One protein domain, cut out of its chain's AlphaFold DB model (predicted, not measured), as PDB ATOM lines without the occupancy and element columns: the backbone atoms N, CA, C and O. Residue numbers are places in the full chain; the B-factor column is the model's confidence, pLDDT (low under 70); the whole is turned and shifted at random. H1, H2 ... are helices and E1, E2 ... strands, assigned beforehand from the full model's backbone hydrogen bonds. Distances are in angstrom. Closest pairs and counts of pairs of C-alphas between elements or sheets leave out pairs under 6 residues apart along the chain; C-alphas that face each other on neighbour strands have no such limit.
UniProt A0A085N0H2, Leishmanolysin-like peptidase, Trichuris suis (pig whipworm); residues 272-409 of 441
ATOM      1  N   GLY A 272     361.578 423.906 362.095       80.56
ATOM      2  CA  GLY A 272     361.943 425.245 362.566       80.56
ATOM      3  C   GLY A 272     363.384 425.367 363.068       80.56
ATOM      4  O   GLY A 272     363.886 426.480 363.163       80.56
ATOM      5  N   ASN A 273     364.059 424.248 363.342       81.50
ATOM      6  CA  ASN A 273     365.455 424.225 363.788       81.50
ATOM      7  C   ASN A 273     366.464 424.238 362.634       81.50
ATOM      8  O   ASN A 273     367.669 424.286 362.872       81.50
ATOM      9  N   ARG A 274     365.999 424.161 361.379       81.94
ATOM     10  CA  ARG A 274     366.888 424.084 360.220       81.94
ATOM     11  C   ARG A 274     367.767 425.343 360.123       81.94
ATOM     12  O   ARG A 274     367.211 426.434 359.998       81.94
ATOM     13  N   PRO A 275     369.108 425.213 360.083       79.38
ATOM     14  CA  PRO A 275     369.984 426.364 359.896       79.38
ATOM     15  C   PRO A 275     369.803 427.016 358.519       79.38
ATOM     16  O   PRO A 275     369.557 426.332 357.518       79.38
ATOM     17  N   ASP A 276     370.021 428.332 358.451       75.75
ATOM     18  CA  ASP A 276     370.111 429.069 357.184       75.75
ATOM     19  C   ASP A 276     371.188 428.473 356.263       75.75
ATOM     20  O   ASP A 276     372.230 428.001 356.728       75.75
ATOM     21  N   SER A 277     370.999 428.568 354.941       70.25
ATOM     22  CA  SER A 277     371.887 427.957 353.930       70.25
ATOM     23  C   SER A 277     373.380 428.261 354.140       70.25
ATOM     24  O   SER A 277     374.217 427.367 354.029       70.25
ATOM     25  N   LYS A 278     373.729 429.501 354.510       70.50
ATOM     26  CA  LYS A 278     375.122 429.942 354.741       70.50
ATOM     27  C   LYS A 278     375.750 429.412 356.030       70.50
ATOM     28  O   LYS A 278     376.980 429.402 356.135       70.50
ATOM     29  N   ARG A 279     374.917 429.028 357.003       79.38
ATOM     30  CA  ARG A 279     375.308 428.485 358.314       79.38
ATOM     31  C   ARG A 279     375.223 426.962 358.361       79.38
ATOM     32  O   ARG A 279     375.845 426.360 359.223       79.38
ATOM     33  N   ASN A 280     374.515 426.349 357.417       86.50
ATOM     34  CA  ASN A 280     374.324 424.908 357.329       86.50
ATOM     35  C   ASN A 280     375.560 424.173 356.764       86.50
ATOM     36  O   ASN A 280     375.485 423.508 355.730       86.50
ATOM     37  N   ILE A 281     376.719 424.330 357.418       90.88
ATOM     38  CA  ILE A 281     377.975 423.677 357.013       90.88
ATOM     39  C   ILE A 281     377.870 422.153 357.159       90.88
ATOM     40  O   ILE A 281     378.334 421.431 356.277       90.88
ATOM     41  N   GLY A 282     377.172 421.676 358.195       92.25
ATOM     42  CA  GLY A 282     376.879 420.264 358.450       92.25
ATOM     43  C   GLY A 282     375.943 419.579 357.445       92.25
ATOM     44  O   GLY A 282     375.730 418.370 357.547       92.25
ATOM     45  N   LEU A 283     375.398 420.306 356.458       93.12
ATOM     46  CA  LEU A 283     374.427 419.797 355.476       93.12
ATOM     47  C   LEU A 283     373.179 419.171 356.124       93.12
ATOM     48  O   LEU A 283     372.644 418.175 355.631       93.12
ATOM     49  N   GLU A 284     372.703 419.760 357.212       93.12
ATOM     50  CA  GLU A 284     371.585 419.267 358.001       93.12
ATOM     51  C   GLU A 284     370.224 419.504 357.322       93.12
ATOM     52  O   GLU A 284     369.990 420.507 356.633       93.12
ATOM     53  N   ILE A 285     369.298 418.575 357.552       92.56
ATOM     54  CA  ILE A 285     367.882 418.658 357.196       92.56
ATOM     55  C   ILE A 285     367.063 418.328 358.443       92.56
ATOM     56  O   ILE A 285     367.237 417.267 359.037       92.56
ATOM     57  N   TYR A 286     366.111 419.199 358.772       91.44
ATOM     58  CA  TYR A 286     365.141 418.998 359.845       91.44
ATOM     59  C   TYR A 286     363.729 418.831 359.267       91.44
ATOM     60  O   TYR A 286     363.380 419.503 358.291       91.44
ATOM     61  N   GLY A 287     362.925 417.962 359.875       91.12
ATOM     62  CA  GLY A 287     361.551 417.638 359.486       91.12
ATOM     63  C   GLY A 287     361.147 416.219 359.901       91.12
ATOM     64  O   GLY A 287     361.983 415.454 360.373       91.12
ATOM     65  N   HIS A 288     359.886 415.850 359.664       91.38
ATOM     66  CA  HIS A 288     359.294 414.565 360.082       91.38
ATOM     67  C   HIS A 288     360.090 413.308 359.711       91.38
ATOM     68  O   HIS A 288     360.107 412.342 360.473       91.38
ATOM     69  N   ASP A 289     360.809 413.339 358.590       93.69
ATOM     70  CA  ASP A 289     361.627 412.219 358.122       93.69
ATOM     71  C   ASP A 289     363.117 412.408 358.432       93.69
ATOM     72  O   ASP A 289     363.962 411.887 357.707       93.69
ATOM     73  N   SER A 290     363.467 413.178 359.463       96.81
ATOM     74  CA  SER A 290     364.854 413.410 359.866       96.81
ATOM     75  C   SER A 290     365.200 412.749 361.192       96.81
ATOM     76  O   SER A 290     364.468 412.834 362.174       96.81
ATOM     77  N   ILE A 291     366.385 412.147 361.223       96.94
ATOM     78  CA  ILE A 291     367.000 411.553 362.410       96.94
ATOM     79  C   ILE A 291     368.347 412.206 362.681       96.94
ATOM     80  O   ILE A 291     368.974 412.775 361.786       96.94
ATOM     81  N   CYS A 292     368.803 412.098 363.919       96.75
ATOM     82  CA  CYS A 292     370.163 412.448 364.270       96.75
ATOM     83  C   CYS A 292     371.126 411.393 363.715       96.75
ATOM     84  O   CYS A 292     370.888 410.192 363.859       96.75
ATOM     85  N   VAL A 293     372.228 411.827 363.109       97.69
ATOM     86  CA  VAL A 293     373.300 410.957 362.613       97.69
ATOM     87  C   VAL A 293     374.645 411.496 363.087       97.69
ATOM     88  O   VAL A 293     374.914 412.695 362.977       97.69
ATOM     89  N   GLU A 294     375.487 410.601 363.601       96.31
ATOM     90  CA  GLU A 294     376.846 410.915 364.044       96.31
ATOM     91  C   GLU A 294     377.725 411.327 362.850       96.31
ATOM     92  O   GLU A 294     377.619 410.792 361.739       96.31
ATOM     93  N   GLN A 295     378.624 412.278 363.079       95.44
ATOM     94  CA  GLN A 295     379.577 412.789 362.100       95.44
ATOM     95  C   GLN A 295     380.984 412.312 362.473       95.44
ATOM     96  O   GLN A 295     381.415 412.456 363.612       95.44
ATOM     97  N   GLU A 296     381.738 411.779 361.509       93.50
ATOM     98  CA  GLU A 296     383.099 411.277 361.774       93.50
ATOM     99  C   GLU A 296     384.085 412.402 362.119       93.50
ATOM    100  O   GLU A 296     385.043 412.202 362.861       93.50
ATOM    101  N   GLY A 297     383.871 413.589 361.562       89.88
ATOM    102  CA  GLY A 297     384.743 414.729 361.777       89.88
ATOM    103  C   GLY A 297     384.093 416.026 361.330       89.88
ATOM    104  O   GLY A 297     382.959 416.045 360.849       89.88
ATOM    105  N   ILE A 298     384.845 417.111 361.486       91.12
ATOM    106  CA  ILE A 298     384.365 418.468 361.238       91.12
ATOM    107  C   ILE A 298     383.977 418.629 359.763       91.12
ATOM    108  O   ILE A 298     384.782 418.394 358.855       91.12
ATOM    109  N   PHE A 299     382.736 419.052 359.529       93.56
ATOM    110  CA  PHE A 299     382.281 419.451 358.204       93.56
ATOM    111  C   PHE A 299     382.942 420.769 357.799       93.56
ATOM    112  O   PHE A 299     383.164 421.659 358.621       93.56
ATOM    113  N   VAL A 300     383.254 420.906 356.515       93.31
ATOM    114  CA  VAL A 300     383.923 422.092 355.976       93.31
ATOM    115  C   VAL A 300     383.175 422.655 354.781       93.31
ATOM    116  O   VAL A 300     382.656 421.905 353.955       93.31
ATOM    117  N   ALA A 301     383.175 423.979 354.665       91.62
ATOM    118  CA  ALA A 301     382.731 424.710 353.488       91.62
ATOM    119  C   ALA A 301     383.943 425.386 352.835       91.62
ATOM    120  O   ALA A 301     384.654 426.156 353.476       91.62
ATOM    121  N   MET A 302     384.194 425.074 351.567       89.56
ATOM    122  CA  MET A 302     385.322 425.577 350.784       89.56
ATOM    123  C   MET A 302     384.820 426.563 349.728       89.56
ATOM    124  O   MET A 302     384.082 426.186 348.817       89.56
ATOM    125  N   GLU A 303     385.229 427.821 349.837       85.94
ATOM    126  CA  GLU A 303     384.831 428.919 348.954       85.94
ATOM    127  C   GLU A 303     386.001 429.329 348.061       85.94
ATOM    128  O   GLU A 303     387.099 429.571 348.556       85.94
ATOM    129  N   CYS A 304     385.788 429.427 346.744       79.81
ATOM    130  CA  CYS A 304     386.824 429.933 345.838       79.81
ATOM    131  C   CYS A 304     386.813 431.466 345.849       79.81
ATOM    132  O   CYS A 304     385.828 432.089 345.439       79.81
ATOM    133  N   LEU A 305     387.924 432.069 346.270       79.94
ATOM    134  CA  LEU A 305     388.086 433.515 346.317       79.94
ATOM    135  C   LEU A 305     388.324 434.096 344.911       79.94
ATOM    136  O   LEU A 305     389.011 433.487 344.083       79.94
ATOM    137  N   PRO A 306     387.764 435.280 344.610       73.38
ATOM    138  CA  PRO A 306     388.059 435.977 343.372       73.38
ATOM    139  C   PRO A 306     389.484 436.576 343.380       73.38
ATOM    140  O   PRO A 306     389.955 437.019 344.427       73.38
ATOM    141  N   PRO A 307     390.149 436.659 342.212       73.56
ATOM    142  CA  PRO A 307     389.713 436.125 340.924       73.56
ATOM    143  C   PRO A 307     389.992 434.611 340.820       73.56
ATOM    144  O   PRO A 307     391.073 434.133 341.156       73.56
ATOM    145  N   ARG A 308     389.017 433.847 340.294       66.56
ATOM    146  CA  ARG A 308     389.021 432.363 340.273       66.56
ATOM    147  C   ARG A 308     390.229 431.729 339.561       66.56
ATOM    148  O   ARG A 308     390.488 430.548 339.756       66.56
ATOM    149  N   ILE A 309     390.972 432.501 338.766       69.44
ATOM    150  CA  ILE A 309     392.188 432.070 338.055       69.44
ATOM    151  C   ILE A 309     393.314 431.614 338.990       69.44
ATOM    152  O   ILE A 309     394.137 430.799 338.588       69.44
ATOM    153  N   PHE A 310     393.347 432.108 340.231       72.62
ATOM    154  CA  PHE A 310     394.386 431.748 341.197       72.62
ATOM    155  C   PHE A 310     394.040 430.506 342.026       72.62
ATOM    156  O   PHE A 310     394.859 430.088 342.837       72.62
ATOM    157  N   ASN A 311     392.849 429.912 341.839       70.88
ATOM    158  CA  ASN A 311     392.369 428.750 342.603       70.88
ATOM    159  C   ASN A 311     392.534 428.901 344.127       70.88
ATOM    160  O   ASN A 311     392.784 427.925 344.835       70.88
ATOM    161  N   LEU A 312     392.417 430.129 344.636       80.31
ATOM    162  CA  LEU A 312     392.536 430.399 346.060       80.31
ATOM    163  C   LEU A 312     391.253 429.951 346.767       80.31
ATOM    164  O   LEU A 312     390.159 430.334 346.354       80.31
ATOM    165  N   VAL A 313     391.387 429.155 347.828       83.62
ATOM    166  CA  VAL A 313     390.254 428.595 348.576       83.62
ATOM    167  C   VAL A 313     390.282 429.082 350.019       83.62
ATOM    168  O   VAL A 313     391.270 428.893 350.723       83.62
ATOM    169  N   GLN A 314     389.173 429.661 350.473       87.75
ATOM    170  CA  GLN A 314     388.911 429.919 351.883       87.75
ATOM    171  C   GLN A 314     388.109 428.753 352.467       87.75
ATOM    172  O   GLN A 314     387.088 428.359 351.909       87.75
ATOM    173  N   THR A 315     388.561 428.196 353.592       90.19
ATOM    174  CA  THR A 315     387.862 427.098 354.277       90.19
ATOM    175  C   THR A 315     387.204 427.608 355.550       90.19
ATOM    176  O   THR A 315     387.858 428.235 356.382       90.19
ATOM    177  N   ARG A 316     385.913 427.324 355.705       90.56
ATOM    178  CA  ARG A 316     385.146 427.522 356.936       90.56
ATOM    179  C   ARG A 316     384.860 426.161 357.562       90.56
ATOM    180  O   ARG A 316     384.560 425.208 356.846       90.56
ATOM    181  N   PHE A 317     384.948 426.087 358.882       89.50
ATOM    182  CA  PHE A 317     384.703 424.872 359.654       89.50
ATOM    183  C   PHE A 317     383.353 424.969 360.348       89.50
ATOM    184  O   PHE A 317     382.975 426.043 360.821       89.50
ATOM    185  N   ASP A 318     382.638 423.853 360.400       87.31
ATOM    186  CA  ASP A 318     381.437 423.756 361.211       87.31
ATOM    187  C   ASP A 318     381.807 423.856 362.694       87.31
ATOM    188  O   ASP A 318     382.636 423.093 363.189       87.31
ATOM    189  N   THR A 319     381.197 424.802 363.405       80.75
ATOM    190  CA  THR A 319     381.399 424.975 364.848       80.75
ATOM    191  C   THR A 319     380.514 424.040 365.679       80.75
ATOM    192  O   THR A 319     380.629 424.001 366.904       80.75
ATOM    193  N   MET A 320     379.636 423.289 365.017       78.44
ATOM    194  CA  MET A 320     378.532 422.528 365.589       78.44
ATOM    195  C   MET A 320     378.656 421.023 365.273       78.44
ATOM    196  O   MET A 320     377.642 420.347 365.126       78.44
ATOM    197  N   TYR A 321     379.887 420.497 365.169       84.44
ATOM    198  CA  TYR A 321     380.156 419.117 364.737       84.44
ATOM    199  C   TYR A 321     379.874 418.046 365.806       84.44
ATOM    200  O   TYR A 321     379.798 418.320 367.005       84.44
ATOM    201  N   GLY A 322     379.813 416.798 365.345       90.00
ATOM    202  CA  GLY A 322     379.786 415.578 366.157       90.00
ATOM    203  C   GLY A 322     378.547 414.756 365.843       90.00
ATOM    204  O   GLY A 322     378.644 413.568 365.570       90.00
ATOM    205  N   ALA A 323     377.409 415.431 365.708       94.44
ATOM    206  CA  ALA A 323     376.197 414.880 365.132       94.44
ATOM    207  C   ALA A 323     375.342 415.994 364.523       94.44
ATOM    208  O   ALA A 323     375.446 417.153 364.924       94.44
ATOM    209  N   GLY A 324     374.483 415.633 363.576       94.31
ATOM    210  CA  GLY A 324     373.540 416.552 362.941       94.31
ATOM    211  C   GLY A 324     372.259 415.841 362.527       94.31
ATOM    212  O   GLY A 324     372.171 414.614 362.597       94.31
ATOM    213  N   CYS A 325     371.263 416.600 362.086       95.75
ATOM    214  CA  CYS A 325     369.996 416.034 361.629       95.75
ATOM    215  C   CYS A 325     369.991 415.803 360.115       95.75
ATOM    216  O   CYS A 325     370.330 416.694 359.339       95.75
ATOM    217  N   TYR A 326     369.584 414.613 359.680       97.25
ATOM    218  CA  TYR A 326     369.586 414.210 358.274       97.25
ATOM    219  C   TYR A 326     368.318 413.451 357.932       97.25
ATOM    220  O   TYR A 326     367.801 412.688 358.747       97.25
ATOM    221  N   GLN A 327     367.844 413.624 356.701       96.94
ATOM    222  CA  GLN A 327     366.655 412.919 356.255       96.94
ATOM    223  C   GLN A 327     366.978 411.445 356.023       96.94
ATOM    224  O   GLN A 327     368.032 411.124 355.465       96.94
ATOM    225  N   TYR A 328     366.065 410.557 356.394       97.19
ATOM    226  CA  TYR A 328     366.208 409.126 356.187       97.19
ATOM    227  C   TYR A 328     365.003 408.519 355.474       97.19
ATOM    228  O   TYR A 328     363.928 409.109 355.396       97.19
ATOM    229  N   LYS A 329     365.206 407.319 354.933       96.62
ATOM    230  CA  LYS A 329     364.135 406.428 354.488       96.62
ATOM    231  C   LYS A 329     364.578 404.972 354.582       96.62
ATOM    232  O   LYS A 329     365.771 404.674 354.503       96.62
ATOM    233  N   CYS A 330     363.611 404.078 354.717       96.94
ATOM    234  CA  CYS A 330     363.822 402.636 354.787       96.94
ATOM    235  C   CYS A 330     363.252 402.009 353.512       96.94
ATOM    236  O   CYS A 330     362.041 401.986 353.314       96.94
ATOM    237  N   GLU A 331     364.119 401.541 352.616       96.00
ATOM    238  CA  GLU A 331     363.731 401.001 351.308       96.00
ATOM    239  C   GLU A 331     364.680 399.875 350.898       96.00
ATOM    240  O   GLU A 331     365.876 399.923 351.191       96.00
ATOM    241  N   ASN A 332     364.160 398.879 350.174       94.81
ATOM    242  CA  ASN A 332     364.940 397.743 349.664       94.81
ATOM    243  C   ASN A 332     365.756 397.040 350.767       94.81
ATOM    244  O   ASN A 332     366.933 396.736 350.579       94.81
ATOM    245  N   GLY A 333     365.143 396.875 351.944       95.62
ATOM    246  CA  GLY A 333     365.760 396.242 353.111       95.62
ATOM    247  C   GLY A 333     366.948 397.006 353.706       95.62
ATOM    248  O   GLY A 333     367.722 396.432 354.466       95.62
ATOM    249  N   ARG A 334     367.141 398.289 353.366       96.69
ATOM    250  CA  ARG A 334     368.252 399.106 353.875       96.69
ATOM    251  C   ARG A 334     367.800 400.476 354.357       96.69
ATOM    252  O   ARG A 334     366.792 401.020 353.905       96.69
ATOM    253  N   LEU A 335     368.605 401.042 355.251       97.75
ATOM    254  CA  LEU A 335     368.529 402.439 355.653       97.75
ATOM    255  C   LEU A 335     369.233 403.314 354.613       97.75
ATOM    256  O   LEU A 335     370.335 403.004 354.156       97.75
ATOM    257  N   TRP A 336     368.613 404.436 354.279       97.75
ATOM    258  CA  TRP A 336     369.153 405.431 353.370       97.75
ATOM    259  C   TRP A 336     369.147 406.801 354.029       97.75
ATOM    260  O   TRP A 336     368.136 407.188 354.608       97.75
ATOM    261  N   ILE A 337     370.236 407.557 353.891       97.88
ATOM    262  CA  ILE A 337     370.413 408.874 354.520       97.88
ATOM    263  C   ILE A 337     370.704 409.935 353.462       97.88
ATOM    264  O   ILE A 337     371.384 409.682 352.463       97.88
ATOM    265  N   ARG A 338     370.195 411.146 353.681       94.69
ATOM    266  CA  ARG A 338     370.367 412.297 352.800       94.69
ATOM    267  C   ARG A 338     370.622 413.576 353.600       94.69
ATOM    268  O   ARG A 338     369.829 413.945 354.459       94.69
ATOM    269  N   GLY A 339     371.684 414.296 353.237       94.19
ATOM    270  CA  GLY A 339     371.904 415.681 353.676       94.19
ATOM    271  C   GLY A 339     371.256 416.725 352.770       94.19
ATOM    272  O   GLY A 339     370.627 416.396 351.760       94.19
ATOM    273  N   ALA A 340     371.449 417.998 353.098       91.44
ATOM    274  CA  ALA A 340     371.003 419.129 352.295       91.44
ATOM    275  C   ALA A 340     371.669 419.150 350.905       91.44
ATOM    276  O   ALA A 340     372.820 418.741 350.737       91.44
ATOM    277  N   GLY A 341     370.932 419.613 349.900       87.62
ATOM    278  CA  GLY A 341     371.368 419.741 348.507       87.62
ATOM    279  C   GLY A 341     370.545 420.812 347.790       87.62
ATOM    280  O   GLY A 341     369.646 421.397 348.401       87.62
ATOM    281  N   ASN A 342     370.831 421.060 346.512       82.88
ATOM    282  CA  ASN A 342     370.048 421.992 345.700       82.88
ATOM    283  C   ASN A 342     368.892 421.257 345.028       82.88
ATOM    284  O   ASN A 342     369.080 420.184 344.455       82.88
ATOM    285  N   SER A 343     367.704 421.854 345.049       77.38
ATOM    286  CA  SER A 343     366.508 421.272 344.431       77.38
ATOM    287  C   SER A 343     366.637 421.087 342.915       77.38
ATOM    288  O   SER A 343     365.997 420.197 342.363       77.38
ATOM    289  N   ASP A 344     367.469 421.891 342.252       76.44
ATOM    290  CA  ASP A 344     367.745 421.822 340.815       76.44
ATOM    291  C   ASP A 344     368.912 420.880 340.451       76.44
ATOM    292  O   ASP A 344     369.177 420.662 339.269       76.44
ATOM    293  N   ASP A 345     369.589 420.284 341.440       76.56
ATOM    294  CA  ASP A 345     370.681 419.328 341.247       76.56
ATOM    295  C   ASP A 345     370.331 417.968 341.865       76.56
ATOM    296  O   ASP A 345     370.553 417.697 343.054       76.56
ATOM    297  N   VAL A 346     369.830 417.076 341.005       75.50
ATOM    298  CA  VAL A 346     369.447 415.702 341.357       75.50
ATOM    299  C   VAL A 346     370.596 414.943 342.022       75.50
ATOM    300  O   VAL A 346     370.337 414.123 342.900       75.50
ATOM    301  N   GLY A 347     371.854 415.217 341.659       77.69
ATOM    302  CA  GLY A 347     373.029 414.568 342.241       77.69
ATOM    303  C   GLY A 347     373.180 414.874 343.728       77.69
ATOM    304  O   GLY A 347     373.382 413.965 344.534       77.69
ATOM    305  N   THR A 348     373.001 416.139 344.109       78.44
ATOM    306  CA  THR A 348     373.056 416.563 345.519       78.44
ATOM    307  C   THR A 348     371.827 416.145 346.325       78.44
ATOM    308  O   THR A 348     371.885 416.099 347.552       78.44
ATOM    309  N   MET A 349     370.724 415.791 345.662       82.88
ATOM    310  CA  MET A 349     369.483 415.355 346.311       82.88
ATOM    311  C   MET A 349     369.380 413.841 346.521       82.88
ATOM    312  O   MET A 349     368.354 413.353 347.005       82.88
ATOM    313  N   GLN A 350     370.441 413.098 346.206       88.94
ATOM    314  CA  GLN A 350     370.464 411.650 346.356       88.94
ATOM    315  C   GLN A 350     370.531 411.215 347.818       88.94
ATOM    316  O   GLN A 350     371.300 411.740 348.629       88.94
ATOM    317  N   TYR A 351     369.764 410.169 348.099       94.81
ATOM    318  CA  TYR A 351     369.941 409.329 349.268       94.81
ATOM    319  C   TYR A 351     371.146 408.405 349.082       94.81
ATOM    320  O   TYR A 351     371.413 407.924 347.979       94.81
ATOM    321  N   LYS A 352     371.859 408.136 350.171       96.00
ATOM    322  CA  LYS A 352     372.999 407.223 350.219       96.00
ATOM    323  C   LYS A 352     372.682 406.053 351.133       96.00
ATOM    324  O   LYS A 352     372.126 406.243 352.210       96.00
ATOM    325  N   VAL A 353     373.024 404.855 350.675       96.88
ATOM    326  CA  VAL A 353     372.780 403.606 351.399       96.88
ATOM    327  C   VAL A 353     373.693 403.519 352.614       96.88
ATOM    328  O   VAL A 353     374.899 403.739 352.491       96.88
ATOM    329  N   CYS A 354     373.129 403.108 353.743       97.75
ATOM    330  CA  CYS A 354     373.873 402.545 354.858       97.75
ATOM    331  C   CYS A 354     374.013 401.036 354.671       97.75
ATOM    332  O   CYS A 354     373.041 400.283 354.755       97.75
ATOM    333  N   TRP A 355     375.230 400.597 354.348       96.94
ATOM    334  CA  TRP A 355     375.519 399.191 354.063       96.94
ATOM    335  C   TRP A 355     375.686 398.344 355.322       96.94
ATOM    336  O   TRP A 355     375.357 397.160 355.288       96.94
ATOM    337  N   ALA A 356     376.166 398.952 356.403       97.56
ATOM    338  CA  ALA A 356     376.314 398.362 357.724       97.56
ATOM    339  C   ALA A 356     376.296 399.468 358.790       97.56
ATOM    340  O   ALA A 356     376.542 400.639 358.470       97.56
ATOM    341  N   GLU A 357     376.057 399.101 360.046       97.31
ATOM    342  CA  GLU A 357     376.318 399.999 361.173       97.31
ATOM    343  C   GLU A 357     377.802 400.408 361.183       97.31
ATOM    344  O   GLU A 357     378.697 399.588 360.967       97.31
ATOM    345  N   GLY A 358     378.079 401.701 361.366       96.50
ATOM    346  CA  GLY A 358     379.436 402.250 361.315       96.50
ATOM    347  C   GLY A 358     379.987 402.498 359.902       96.50
ATOM    348  O   GLY A 358     381.058 403.095 359.766       96.50
ATOM    349  N   ALA A 359     379.276 402.097 358.839       97.62
ATOM    350  CA  ALA A 359     379.663 402.427 357.467       97.62
ATOM    351  C   ALA A 359     379.644 403.946 357.232       97.62
ATOM    352  O   ALA A 359     378.857 404.684 357.825       97.62
ATOM    353  N   LYS A 360     380.505 404.431 356.339       98.12
ATOM    354  CA  LYS A 360     380.696 405.866 356.105       98.12
ATOM    355  C   LYS A 360     379.891 406.346 354.906       98.12
ATOM    356  O   LYS A 360     379.915 405.723 353.841       98.12
ATOM    357  N   ILE A 361     379.267 407.513 355.048       97.31
ATOM    358  CA  ILE A 361     378.665 408.267 353.945       97.31
ATOM    359  C   ILE A 361     379.434 409.572 353.774       97.31
ATOM    360  O   ILE A 361     379.301 410.495 354.574       97.31
ATOM    361  N   ARG A 362     380.225 409.673 352.704       95.81
ATOM    362  CA  ARG A 362     380.964 410.898 352.386       95.81
ATOM    363  C   ARG A 362     380.126 411.826 351.510       95.81
ATOM    364  O   ARG A 362     379.882 411.517 350.344       95.81
ATOM    365  N   LEU A 363     379.738 412.972 352.058       94.25
ATOM    366  CA  LEU A 363     378.984 414.007 351.353       94.25
ATOM    367  C   LEU A 363     379.935 415.049 350.759       94.25
ATOM    368  O   LEU A 363     380.871 415.496 351.427       94.25
ATOM    369  N   ILE A 364     379.714 415.407 349.492       91.12
ATOM    370  CA  ILE A 364     380.491 416.414 348.755       91.12
ATOM    371  C   ILE A 364     379.531 417.171 347.833       91.12
ATOM    372  O   ILE A 364     379.114 416.635 346.807       91.12
ATOM    373  N   ARG A 365     379.136 418.396 348.205       87.94
ATOM    374  CA  ARG A 365     378.010 419.095 347.561       87.94
ATOM    375  C   ARG A 365     378.276 420.579 347.378       87.94
ATOM    376  O   ARG A 365     378.735 421.242 348.301       87.94
ATOM    377  N   TYR A 366     377.933 421.105 346.207       82.81
ATOM    378  CA  TYR A 366     377.793 422.547 346.024       82.81
ATOM    379  C   TYR A 366     376.413 422.970 346.477       82.81
ATOM    380  O   TYR A 366     375.435 422.392 346.010       82.81
ATOM    381  N   LEU A 367     376.326 423.984 347.330       79.56
ATOM    382  CA  LEU A 367     375.053 424.643 347.606       79.56
ATOM    383  C   LEU A 367     374.967 425.969 346.849       79.56
ATOM    384  O   LEU A 367     375.988 426.565 346.495       79.56
ATOM    385  N   LYS A 368     373.739 426.395 346.564       75.31
ATOM    386  CA  LYS A 368     373.425 427.683 345.947       75.31
ATOM    387  C   LYS A 368     372.678 428.577 346.936       75.31
ATOM    388  O   LYS A 368     371.924 428.087 347.777       75.31
ATOM    389  N   ASP A 369     372.900 429.882 346.830       69.00
ATOM    390  CA  ASP A 369     372.091 430.896 347.505       69.00
ATOM    391  C   ASP A 369     370.717 431.028 346.817       69.00
ATOM    392  O   ASP A 369     370.464 430.438 345.765       69.00
ATOM    393  N   GLY A 370     369.799 431.793 347.416       64.31
ATOM    394  CA  GLY A 370     368.441 431.989 346.883       64.31
ATOM    395  C   GLY A 370     368.381 432.668 345.506       64.31
ATOM    396  O   GLY A 370     367.351 432.599 344.842       64.31
ATOM    397  N   ASP A 371     369.476 433.289 345.063       67.38
ATOM    398  CA  ASP A 371     369.668 433.861 343.725       67.38
ATOM    399  C   ASP A 371     370.235 432.846 342.706       67.38
ATOM    400  O   ASP A 371     370.427 433.178 341.537       67.38
ATOM    401  N   GLY A 372     370.513 431.609 343.137       66.62
ATOM    402  CA  GLY A 372     371.102 430.547 342.323       66.62
ATOM    403  C   GLY A 372     372.633 430.583 342.224       66.62
ATOM    404  O   GLY A 372     373.217 429.702 341.585       66.62
ATOM    405  N   SER A 373     373.303 431.551 342.858       67.44
ATOM    406  CA  SER A 373     374.764 431.660 342.859       67.44
ATOM    407  C   SER A 373     375.396 430.562 343.730       67.44
ATOM    408  O   SER A 373     374.921 430.325 344.842       67.44
ATOM    409  N   PRO A 374     376.468 429.875 343.284       70.38
ATOM    410  CA  PRO A 374     377.142 428.871 344.106       70.38
ATOM    411  C   PRO A 374     377.802 429.528 345.324       70.38
ATOM    412  O   PRO A 374     378.551 430.492 345.168       70.38
ATOM    413  N   THR A 375     377.552 428.983 346.515       75.88
ATOM    414  CA  THR A 375     378.107 429.492 347.776       75.88
ATOM    415  C   THR A 375     379.477 428.892 348.053       75.88
ATOM    416  O   THR A 375     380.486 429.584 347.995       75.88
ATOM    417  N   ALA A 376     379.522 427.587 348.310       85.38
ATOM    418  CA  ALA A 376     380.723 426.852 348.673       85.38
ATOM    419  C   ALA A 376     380.605 425.375 348.268       85.38
ATOM    420  O   ALA A 376     379.506 424.860 348.038       85.38
ATOM    421  N   LEU A 377     381.744 424.683 348.228       88.44
ATOM    422  CA  LEU A 377     381.803 423.226 348.231       88.44
ATOM    423  C   LEU A 377     381.817 422.726 349.677       88.44
ATOM    424  O   LEU A 377     382.792 422.922 350.401       88.44
ATOM    425  N   TYR A 378     380.759 422.036 350.076       91.25
ATOM    426  CA  TYR A 378     380.607 421.455 351.401       91.25
ATOM    427  C   TYR A 378     381.096 420.014 351.402       91.25
ATOM    428  O   TYR A 378     380.811 419.252 350.472       91.25
ATOM    429  N   ARG A 379     381.826 419.626 352.446       93.38
ATOM    430  CA  ARG A 379     382.371 418.280 352.604       93.38
ATOM    431  C   ARG A 379     382.281 417.825 354.052       93.38
ATOM    432  O   ARG A 379     382.735 418.526 354.949       93.38
ATOM    433  N   GLY A 380     381.828 416.593 354.239       95.12
ATOM    434  CA  GLY A 380     381.890 415.903 355.520       95.12
ATOM    435  C   GLY A 380     381.549 414.425 355.390       95.12
ATOM    436  O   GLY A 380     381.255 413.937 354.292       95.12
ATOM    437  N   THR A 381     381.626 413.708 356.504       97.25
ATOM    438  CA  THR A 381     381.374 412.266 356.552       97.25
ATOM    439  C   THR A 381     380.406 411.951 357.680       97.25
ATOM    440  O   THR A 381     380.639 412.341 358.823       97.25
ATOM    441  N   LEU A 382     379.345 411.220 357.351       97.75
ATOM    442  CA  LEU A 382     378.397 410.664 358.312       97.75
ATOM    443  C   LEU A 382     378.764 409.220 358.642       97.75
ATOM    444  O   LEU A 382     379.298 408.506 357.786       97.75
ATOM    445  N   ILE A 383     378.421 408.794 359.852       97.69
ATOM    446  CA  ILE A 383     378.530 407.415 360.320       97.69
ATOM    447  C   ILE A 383     377.124 406.815 360.342       97.69
ATOM    448  O   ILE A 383     376.223 407.333 360.996       97.69
ATOM    449  N   CYS A 384     376.928 405.725 359.607       98.06
ATOM    450  CA  CYS A 384     375.643 405.050 359.523       98.06
ATOM    451  C   CYS A 384     375.224 404.444 360.869       98.06
ATOM    452  O   CYS A 384     375.999 403.670 361.439       98.06
ATOM    453  N   PRO A 385     373.999 404.726 361.347       97.25
ATOM    454  CA  PRO A 385     373.425 404.014 362.476       97.25
ATOM    455  C   PRO A 385     372.955 402.617 362.048       97.25
ATOM    456  O   PRO A 385     372.935 402.277 360.859       97.25
ATOM    457  N   SER A 386     372.545 401.814 363.025       96.50
ATOM    458  CA  SER A 386     372.003 400.483 362.773       96.50
ATOM    459  C   SER A 386     370.715 400.556 361.952       96.50
ATOM    460  O   SER A 386     369.762 401.245 362.325       96.50
ATOM    461  N   CYS A 387     370.639 399.802 360.848       96.88
ATOM    462  CA  CYS A 387     369.393 399.686 360.085       96.88
ATOM    463  C   CYS A 387     368.272 399.148 360.977       96.88
ATOM    464  O   CYS A 387     367.164 399.674 360.947       96.88
ATOM    465  N   LYS A 388     368.573 398.140 361.805       95.38
ATOM    466  CA  LYS A 388     367.580 397.489 362.664       95.38
ATOM    467  C   LYS A 388     366.945 398.473 363.634       95.38
ATOM    468  O   LYS A 388     365.728 398.579 363.712       95.38
ATOM    469  N   GLU A 389     367.775 399.264 364.304       93.44
ATOM    470  CA  GLU A 389     367.319 400.256 365.277       93.44
ATOM    471  C   GLU A 389     366.409 401.334 364.663       93.44
ATOM    472  O   GLU A 389     365.391 401.726 365.249       93.44
ATOM    473  N   ILE A 390     366.763 401.813 363.469       95.25
ATOM    474  CA  ILE A 390     366.026 402.888 362.805       95.25
ATOM    475  C   ILE A 390     364.774 402.352 362.104       95.25
ATOM    476  O   ILE A 390     363.688 402.913 362.289       95.25
ATOM    477  N   CYS A 391     364.925 401.275 361.329       95.62
ATOM    478  CA  CYS A 391     363.967 400.828 360.326       95.62
ATOM    479  C   CYS A 391     363.118 399.613 360.711       95.62
ATOM    480  O   CYS A 391     362.050 399.494 360.125       95.62
ATOM    481  N   GLU A 392     363.506 398.728 361.645       93.06
ATOM    482  CA  GLU A 392     362.697 397.534 362.000       93.06
ATOM    483  C   GLU A 392     361.483 397.896 362.873       93.06
ATOM    484  O   GLU A 392     361.343 397.526 364.037       93.06
ATOM    485  N   LYS A 393     360.578 398.673 362.281       87.69
ATOM    486  CA  LYS A 393     359.288 399.104 362.814       87.69
ATOM    487  C   LYS A 393     358.244 398.863 361.728       87.69
ATOM    488  O   LYS A 393     358.555 398.899 360.540       87.69
ATOM    489  N   ASN A 394     356.997 398.616 362.122       85.12
ATOM    490  CA  ASN A 394     355.876 398.429 361.189       85.12
ATOM    491  C   ASN A 394     356.114 397.346 360.110       85.12
ATOM    492  O   ASN A 394     355.623 397.466 358.991       85.12
ATOM    493  N   GLY A 395     356.864 396.286 360.438       87.75
ATOM    494  CA  GLY A 395     357.070 395.129 359.556       87.75
ATOM    495  C   GLY A 395     358.169 395.273 358.497       87.75
ATOM    496  O   GLY A 395     358.336 394.359 357.693       87.75
ATOM    497  N   PHE A 396     358.938 396.367 358.484       95.44
ATOM    498  CA  PHE A 396     360.148 396.450 357.661       95.44
ATOM    499  C   PHE A 396     361.254 395.565 358.253       95.44
ATOM    500  O   PHE A 396     361.457 395.559 359.465       95.44
ATOM    501  N   ILE A 397     361.969 394.828 357.401       96.25
ATOM    502  CA  ILE A 397     363.049 393.915 357.798       96.25
ATOM    503  C   ILE A 397     364.336 394.376 357.119       96.25
ATOM    504  O   ILE A 397     364.358 394.581 355.903       96.25
ATOM    505  N   CYS A 398     365.399 394.550 357.903       96.94
ATOM    506  CA  CYS A 398     366.699 394.943 357.376       96.94
ATOM    507  C   CYS A 398     367.474 393.734 356.844       96.94
ATOM    508  O   CYS A 398     367.586 392.703 357.508       96.94
ATOM    509  N   GLU A 399     368.069 393.898 355.666       96.69
ATOM    510  CA  GLU A 399     369.054 392.966 355.126       96.69
ATOM    511  C   GLU A 399     370.312 392.932 356.009       96.69
ATOM    512  O   GLU A 399     370.625 393.926 356.675       96.69
ATOM    513  N   PRO A 400     371.082 391.829 355.994       96.38
ATOM    514  CA  PRO A 400     372.333 391.744 356.730       96.38
ATOM    515  C   PRO A 400     373.336 392.850 356.366       96.38
ATOM    516  O   PRO A 400     373.455 393.284 355.208       96.38
ATOM    517  N   ASP A 401     374.100 393.252 357.380       96.62
ATOM    518  CA  ASP A 401     375.180 394.226 357.265       96.62
ATOM    519  C   ASP A 401     376.256 393.751 356.284       96.62
ATOM    520  O   ASP A 401     376.804 392.652 356.398       96.62
ATOM    521  N   MET A 402     376.608 394.622 355.339       95.94
ATOM    522  CA  MET A 402     377.710 394.422 354.403       95.94
ATOM    523  C   MET A 402     378.885 395.311 354.797       95.94
ATOM    524  O   MET A 402     378.991 396.474 354.402       95.94
ATOM    525  N   GLN A 403     379.766 394.740 355.614       94.62
ATOM    526  CA  GLN A 403     380.940 395.417 356.155       94.62
ATOM    527  C   GLN A 403     381.926 395.839 355.050       94.62
ATOM    528  O   GLN A 403     382.067 395.176 354.024       94.62
ATOM    529  N   GLY A 404     382.632 396.952 355.266       92.56
ATOM    530  CA  GLY A 404     383.674 397.452 354.357       92.56
ATOM    531  C   GLY A 404     383.182 398.252 353.142       92.56
ATOM    532  O   GLY A 404     384.009 398.763 352.384       92.56
ATOM    533  N   ILE A 405     381.868 398.417 352.960       95.00
ATOM    534  CA  ILE A 405     381.292 399.197 351.857       95.00
ATOM    535  C   ILE A 405     380.856 400.577 352.362       95.00
ATOM    536  O   ILE A 405     380.005 400.695 353.238       95.00
ATOM    537  N   ASN A 406     381.408 401.634 351.763       95.69
ATOM    538  CA  ASN A 406     381.082 403.025 352.088       95.69
ATOM    539  C   ASN A 406     380.378 403.706 350.910       95.69
ATOM    540  O   ASN A 406     380.717 403.462 349.748       95.69
ATOM    541  N   ALA A 407     379.438 404.604 351.199       94.31
ATOM    542  CA  ALA A 407     378.782 405.415 350.181       94.31
ATOM    543  C   ALA A 407     379.465 406.782 350.044       94.31
ATOM    544  O   ALA A 407     380.044 407.324 350.988       94.31
ATOM    545  N   ARG A 408     379.395 407.370 348.849       92.12
ATOM    546  CA  ARG A 408     379.925 408.713 348.599       92.12
ATOM    547  C   ARG A 408     379.127 409.463 347.545       92.12
ATOM    548  O   ARG A 408     378.557 408.860 346.633       92.12
ATOM    549  N   ASP A 409     379.118 410.781 347.659       88.38
ATOM    550  CA  ASP A 409     378.822 411.651 346.528       88.38
ATOM    551  C   ASP A 409     379.925 411.544 345.467       88.38
ATOM    552  O   ASP A 409     381.070 411.165 345.747       88.38
TER     553      ASP A 409
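AT A GLANCE: This is residues 272 to 409 of the 441 residues of the protein "Leishmanolysin-like peptidase" of Trichuris suis (pig whipworm) (UniProt A0A085N0H2). Two strongly twisted four-stranded sheets form a sandwich that is only partly face to face, their strands crossed at 67 degrees. The long hairpin E7 and E8 runs through its middle; E2 and E3 lie toward one end of the long axis, and the short helix H1 packs on the other sheet toward the opposite end. The last printed stretch folds back to E7, where residues 407 to 408 pair with residues 361 to 362, parallel. The 138 printed residues hold eight named strands, then one named helix; the orders E3 E2 E8 E7 and E1 E4 E5 E6 are both antiparallel, and the class is mostly strand, with under half of the residues in named elements. The whole is compact, with a radius of gyration of the C-alphas of 15.8 A, yet elongated, spanning 54 by 32 by 27 A.

HOW THE PARTS SIT: Begin with E8, residues 374 to 383, and E7, residues 360 to 368, a hairpin in which N 361 and O 382 are 2.9 A apart. On the other side of E8 find E2, residues 300 to 304, with N 302 and O 377 at 2.8 A. E2 makes a hairpin with the edge strand E3, residues 313 to 317; N 303 and O 314 are 2.8 A apart. In the other sheet, E4, residues 323 to 331, E5, residues 334 to 338, and E6, residues 352 to 354, form a meander, each strand the antiparallel neighbour of the one before. Look for N 329 and O 336 at 3.0 A, and N 354 and O 335 at 2.8 A. E4 bends by 56 degrees at residue 326; its residues 323 to 327 pair with E1, residues 290 to 294, where N 293 and O 324 are 2.8 A apart. Between the sheets, the closest C-alphas of E1 and E8, Glu 294 and Ile 383, are 5.4 A apart. H1, residues 387 to 391, is on the sheet E1 E4 E5 E6 at a height of 8.1 A, only just over E5, on which 3 of its C-alphas fall. Its one O i to N i+4 pair is within hydrogen-bond range.

IN THESE COORDINATES: Find C-alpha 290 at (364.854, 413.410, 359.866), where E1 begins. E8 runs 26.9 A from C-alpha 374 at (377.142, 428.871, 344.106); E7 measures 25.1 A and E4 23.2 A. H1 ends at C-alpha 391, (363.967, 400.828, 360.326).

THE WHOLE: The two C-alphas farthest apart, Pro 307 and Gly 395, are 55.6 A apart. The printed part has no cut, and the link E5 to E6 is long, with 13 residues. Mean pLDDT of the printed part is 88.8; look for values under 70 at residues 308 to 309 and 369 to 373.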